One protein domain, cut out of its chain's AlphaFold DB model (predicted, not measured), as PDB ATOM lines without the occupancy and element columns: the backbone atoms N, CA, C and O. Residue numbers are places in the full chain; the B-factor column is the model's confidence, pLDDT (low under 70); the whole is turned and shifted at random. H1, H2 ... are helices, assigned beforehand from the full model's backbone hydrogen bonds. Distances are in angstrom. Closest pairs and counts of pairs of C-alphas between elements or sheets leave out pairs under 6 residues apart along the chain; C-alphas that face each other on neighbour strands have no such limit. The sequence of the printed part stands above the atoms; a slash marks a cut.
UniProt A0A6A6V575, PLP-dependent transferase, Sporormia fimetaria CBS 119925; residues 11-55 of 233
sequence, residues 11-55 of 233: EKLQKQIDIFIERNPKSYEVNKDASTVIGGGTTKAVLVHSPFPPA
ATOM      1  N   GLU A  11     130.547  80.220 107.308       91.50
ATOM      2  CA  GLU A  11     130.709  80.288 108.764       91.50
ATOM      3  C   GLU A  11     131.607  81.467 109.172       91.50
ATOM      4  O   GLU A  11     131.265  82.255 110.056       91.50
ATOM      5  N   LYS A  12     132.739  81.648 108.474       93.25
ATOM      6  CA  LYS A  12     133.630  82.793 108.703       93.25
ATOM      7  C   LYS A  12     132.943  84.123 108.429       93.25
ATOM      8  O   LYS A  12     133.138  85.056 109.205       93.25
ATOM      9  N   LEU A  13     132.163  84.214 107.350       94.25
ATOM     10  CA  LEU A  13     131.406  85.412 107.007       94.25
ATOM     11  C   LEU A  13     130.381  85.728 108.093       94.25
ATOM     12  O   LEU A  13     130.357  86.860 108.565       94.25
ATOM     13  N   GLN A  14     129.597  84.739 108.531       94.88
ATOM     14  CA  GLN A  14     128.607  84.938 109.587       94.88
ATOM     15  C   GLN A  14     129.268  85.438 110.872       94.88
ATOM     16  O   GLN A  14     128.843  86.446 111.428       94.88
ATOM     17  N   LYS A  15     130.395  84.833 111.264       96.19
ATOM     18  CA  LYS A  15     131.179  85.305 112.409       96.19
ATOM     19  C   LYS A  15     131.619  86.770 112.261       96.19
ATOM     20  O   LYS A  15     131.611  87.502 113.245       96.19
ATOM     21  N   GLN A  16     132.026  87.211 111.065       96.62
ATOM     22  CA  GLN A  16     132.377  88.622 110.840       96.62
ATOM     23  C   GLN A  16     131.152  89.542 110.865       96.62
ATOM     24  O   GLN A  16     131.260  90.661 111.361       96.62
ATOM     25  N   ILE A  17     130.004  89.080 110.365       97.25
ATOM     26  CA  ILE A  17     128.735  89.814 110.436       97.25
ATOM     27  C   ILE A  17     128.334  90.027 111.899       97.25
ATOM     28  O   ILE A  17     128.038  91.158 112.274       97.25
ATOM     29  N   ASP A  18     128.396  88.990 112.733       97.81
ATOM     30  CA  ASP A  18     128.022  89.085 114.149       97.81
ATOM     31  C   ASP A  18     128.927  90.083 114.896       97.81
ATOM     32  O   ASP A  18     128.435  90.976 115.587       97.81
ATOM     33  N   ILE A  19     130.246  90.009 114.666       98.00
ATOM     34  CA  ILE A  19     131.222  90.968 115.214       98.00
ATOM     35  C   ILE A  19     130.934  92.394 114.724       98.00
ATOM     36  O   ILE A  19     131.058  93.353 115.488       98.00
ATOM     37  N   PHE A  20     130.580  92.559 113.446       98.25
ATOM     38  CA  PHE A  20     130.232  93.864 112.891       98.25
ATOM     39  C   PHE A  20     128.981  94.435 113.566       98.25
ATOM     40  O   PHE A  20     128.994  95.602 113.952       98.25
ATOM     41  N   ILE A  21     127.935  93.632 113.757       98.25
ATOM     42  CA  ILE A  21     126.694  94.071 114.407       98.25
ATOM     43  C   ILE A  21     126.974  94.505 115.850       98.25
ATOM     44  O   ILE A  21     126.591  95.607 116.238       98.25
ATOM     45  N   GLU A  22     127.697  93.683 116.616       98.31
ATOM     46  CA  GLU A  22     128.034  93.964 118.018       98.31
ATOM     47  C   GLU A  22     128.824  95.273 118.178       98.31
ATOM     48  O   GLU A  22     128.607  96.031 119.123       98.31
ATOM     49  N   ARG A  23     129.726  95.568 117.236       98.31
ATOM     50  CA  ARG A  23     130.601  96.749 117.292       98.31
ATOM     51  C   ARG A  23     129.975  98.036 116.763       98.31
ATOM     52  O   ARG A  23     130.586  99.088 116.955       98.31
ATOM     53  N   ASN A  24     128.828  97.973 116.086       98.62
ATOM     54  CA  ASN A  24     128.224  99.132 115.417       98.62
ATOM     55  C   ASN A  24     126.742  99.370 115.799       98.62
ATOM     56  O   ASN A  24     125.903  99.554 114.908       98.62
ATOM     57  N   PRO A  25     126.377  99.371 117.100       98.50
ATOM     58  CA  PRO A  25     124.986  99.521 117.526       98.50
ATOM     59  C   PRO A  25     124.382 100.886 117.164       98.50
ATOM     60  O   PRO A  25     123.189 100.964 116.870       98.50
ATOM     61  N   LYS A  26     125.167 101.972 117.141       98.69
ATOM     62  CA  LYS A  26     124.643 103.299 116.773       98.69
ATOM     63  C   LYS A  26     124.437 103.412 115.270       98.69
ATOM     64  O   LYS A  26     123.429 103.973 114.847       98.69
ATOM     65  N   SER A  27     125.346 102.860 114.462       98.44
ATOM     66  CA  SER A  27     125.158 102.801 113.005       98.44
ATOM     67  C   SER A  27     123.890 102.025 112.632       98.44
ATOM     68  O   SER A  27     123.163 102.452 111.734       98.44
ATOM     69  N   TYR A  28     123.587 100.939 113.355       98.19
ATOM     70  CA  TYR A  28     122.337 100.199 113.185       98.19
ATOM     71  C   TYR A  28     121.109 101.082 113.418       98.19
ATOM     72  O   TYR A  28     120.243 101.156 112.547       98.19
ATOM     73  N   GLU A  29     121.038 101.779 114.557       98.44
ATOM     74  CA  GLU A  29     119.883 102.633 114.862       98.44
ATOM     75  C   GLU A  29     119.741 103.783 113.853       98.44
ATOM     76  O   GLU A  29     118.625 104.062 113.420       98.44
ATOM     77  N   VAL A  30     120.849 104.378 113.387       98.19
ATOM     78  CA  VAL A  30     120.825 105.387 112.309       98.19
ATOM     79  C   VAL A  30     120.228 104.814 111.022       98.19
ATOM     80  O   VAL A  30     119.354 105.435 110.417       98.19
ATOM     81  N   ASN A  31     120.674 103.631 110.587       98.06
ATOM     82  CA  ASN A  31     120.161 103.027 109.358       98.06
ATOM     83  C   ASN A  31     118.696 102.592 109.494       98.06
ATOM     84  O   ASN A  31     117.915 102.778 108.559       98.06
ATOM     85  N   LYS A  32     118.316 102.037 110.647       97.81
ATOM     86  CA  LYS A  32     116.948 101.614 110.957       97.81
ATOM     87  C   LYS A  32     115.980 102.794 110.956       97.81
ATOM     88  O   LYS A  32     114.936 102.699 110.316       97.81
ATOM     89  N   ASP A  33     116.343 103.893 111.614       98.25
ATOM     90  CA  ASP A  33     115.551 105.125 111.623       98.25
ATOM     91  C   ASP A  33     115.416 105.703 110.207       98.25
ATOM     92  O   ASP A  33     114.304 105.875 109.706       98.25
ATOM     93  N   ALA A  34     116.533 105.867 109.489       97.88
ATOM     94  CA  ALA A  34     116.522 106.361 108.111       97.88
ATOM     95  C   ALA A  34     115.707 105.462 107.163       97.88
ATOM     96  O   ALA A  34     115.064 105.955 106.233       97.88
ATOM     97  N   SER A  35     115.692 104.146 107.402       97.00
ATOM     98  CA  SER A  35     114.942 103.177 106.592       97.00
ATOM     99  C   SER A  35     113.423 103.330 106.697       97.00
ATOM    100  O   SER A  35     112.704 102.805 105.847       97.00
ATOM    101  N   THR A  36     112.916 104.065 107.693       98.00
ATOM    102  CA  THR A  36     111.481 104.379 107.802       98.00
ATOM    103  C   THR A  36     111.003 105.346 106.716       98.00
ATOM    104  O   THR A  36     109.821 105.346 106.370       98.00
ATOM    105  N   VAL A  37     111.918 106.145 106.152       97.88
ATOM    106  CA  VAL A  37     111.610 107.215 105.187       97.88
ATOM    107  C   VAL A  37     112.410 107.125 103.884       97.88
ATOM    108  O   VAL A  37     111.999 107.695 102.874       97.88
ATOM    109  N   ILE A  38     113.529 106.397 103.866       96.12
ATOM    110  CA  ILE A  38     114.381 106.196 102.689       96.12
ATOM    111  C   ILE A  38     114.526 104.693 102.440       96.12
ATOM    112  O   ILE A  38     114.962 103.955 103.317       96.12
ATOM    113  N   GLY A  39     114.222 104.223 101.228       91.69
ATOM    114  CA  GLY A  39     114.421 102.814 100.869       91.69
ATOM    115  C   GLY A  39     115.877 102.375 101.082       91.69
ATOM    116  O   GLY A  39     116.777 102.894 100.429       91.69
ATOM    117  N   GLY A  40     116.109 101.434 102.004       89.50
ATOM    118  CA  GLY A  40     117.453 100.963 102.375       89.50
ATOM    119  C   GLY A  40     118.255 101.911 103.282       89.50
ATOM    120  O   GLY A  40     119.443 101.675 103.504       89.50
ATOM    121  N   GLY A  41     117.639 102.984 103.789       94.56
ATOM    122  CA  GLY A  41     118.240 103.913 104.752       94.56
ATOM    123  C   GLY A  41     119.317 104.843 104.181       94.56
ATOM    124  O   GLY A  41     120.054 105.463 104.940       94.56
ATOM    125  N   THR A  42     119.440 104.946 102.854       94.25
ATOM    126  CA  THR A  42     120.392 105.842 102.175       94.25
ATOM    127  C   THR A  42     119.891 106.251 100.792       94.25
ATOM    128  O   THR A  42     119.231 105.487 100.094       94.25
ATOM    129  N   THR A  43     120.221 107.470 100.365       94.50
ATOM    130  CA  THR A  43     119.843 108.013  99.049       94.50
ATOM    131  C   THR A  43     120.781 107.572  97.919       94.50
ATOM    132  O   THR A  43     120.545 107.903  96.756       94.50
ATOM    133  N   LYS A  44     121.838 106.807  98.229       93.12
ATOM    134  CA  LYS A  44     122.829 106.320  97.259       93.12
ATOM    135  C   LYS A  44     122.895 104.793  97.312       93.12
ATOM    136  O   LYS A  44     123.500 104.221  98.211       93.12
ATOM    137  N   ALA A  45     122.318 104.135  96.305       91.25
ATOM    138  CA  ALA A  45     122.136 102.678  96.279       91.25
ATOM    139  C   ALA A  45     123.429 101.864  96.491       91.25
ATOM    140  O   ALA A  45     123.382 100.808  97.105       91.25
ATOM    141  N   VAL A  46     124.586 102.356  96.031       92.50
ATOM    142  CA  VAL A  46     125.880 101.663  96.206       92.50
ATOM    143  C   VAL A  46     126.326 101.568  97.672       92.50
ATOM    144  O   VAL A  46     127.170 100.744  98.001       92.50
ATOM    145  N   LEU A  47     125.770 102.403  98.557       94.44
ATOM    146  CA  LEU A  47     126.061 102.371  99.991       94.44
ATOM    147  C   LEU A  47     125.207 101.342 100.740       94.44
ATOM    148  O   LEU A  47     125.485 101.051 101.898       94.44
ATOM    149  N   VAL A  48     124.166 100.794 100.105       93.50
ATOM    150  CA  VAL A  48     123.323  99.768 100.722       93.50
ATOM    151  C   VAL A  48     124.089  98.449 100.746       93.50
ATOM    152  O   VAL A  48     124.407  97.891  99.696       93.50
ATOM    153  N   HIS A  49     124.335  97.915 101.939       91.19
ATOM    154  CA  HIS A  49     124.839  96.557 102.112       91.19
ATOM    155  C   HIS A  49     124.298  95.916 103.394       91.19
ATOM    156  O   HIS A  49     123.914  96.600 104.339       91.19
ATOM    157  N   SER A  50     124.275  94.582 103.411       91.06
ATOM    158  CA  SER A  50     123.913  93.792 104.592       91.06
ATOM    159  C   SER A  50     125.076  93.767 105.601       91.06
ATOM    160  O   SER A  50     126.234  93.764 105.164       91.06
ATOM    161  N   PRO A  51     124.819  93.733 106.922       95.31
ATOM    162  CA  PRO A  51     123.504  93.852 107.563       95.31
ATOM    163  C   PRO A  51     122.968  95.294 107.584       95.31
ATOM    164  O   PRO A  51     121.759  95.487 107.541       95.31
ATOM    165  N   PHE A  52     123.860  96.285 107.618       97.06
ATOM    166  CA  PHE A  52     123.599  97.722 107.476       97.06
ATOM    167  C   PHE A  52     124.943  98.445 107.249       97.06
ATOM    168  O   PHE A  52     125.989  97.898 107.618       97.06
ATOM    169  N   PRO A  53     124.958  99.658 106.666       96.44
ATOM    170  CA  PRO A  53     126.185 100.427 106.492       96.44
ATOM    171  C   PRO A  53     126.665 101.116 107.777       96.44
ATOM    172  O   PRO A  53     125.836 101.537 108.587       96.44
ATOM    173  N   PRO A  54     127.990 101.293 107.967       96.56
ATOM    174  CA  PRO A  54     128.501 102.174 109.010       96.56
ATOM    175  C   PRO A  54     128.061 103.616 108.734       96.56
ATOM    176  O   PRO A  54     128.124 104.094 107.599       96.56
ATOM    177  N   ALA A  55     127.636 104.323 109.780       97.50
ATOM    178  CA  ALA A  55     127.327 105.745 109.694       97.50
ATOM    179  C   ALA A  55     128.541 106.569 110.141       97.50
ATOM    180  O   ALA A  55     129.159 106.271 111.163       97.50
TER     181      ALA A  55
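Overview. This is residues 11 to 55 of the 233 residues of the protein "PLP-dependent transferase" of Sporormia fimetaria CBS 119925 (UniProt A0A6A6V575). Two helices, H1 then H2, meet near their ends in an L-shaped corner, and the long stretch after H2, residues 35 to 55, makes a wide loop that folds back toward H2. The first part of H1, residues 11 to 16, sticks out free. The printed part has 45 residues and no named strand, and its class is all helix. It is elongated, 32 by 20 by 14 A, and only just compact, close to loose, with a radius of gyration of the C-alphas of 11.0 A.

Arrangement. H1, residues 11 to 23, and H2, residues 25 to 34, are about perpendicular, at 85 degrees. They are close but not clearly touching; their closest C-alphas, those of Ile 21 and Tyr 28, are 7.6 A apart. In H1 and H2 every O i to N i+4 pair is within hydrogen-bond range.

Along the chain. H1 runs 18.5 A from C-alpha 11 at (130.709, 80.288, 108.764). H2 runs 14.4 A to C-alpha 34 at (116.522, 106.361, 108.111).

Size, cuts and confidence. The farthest C-alphas, those of Glu 11 and Val 37, are 33.2 A apart. The link from H1 to H2 is tight. The printed part has no cut, and no printed residue is under 70 in pLDDT.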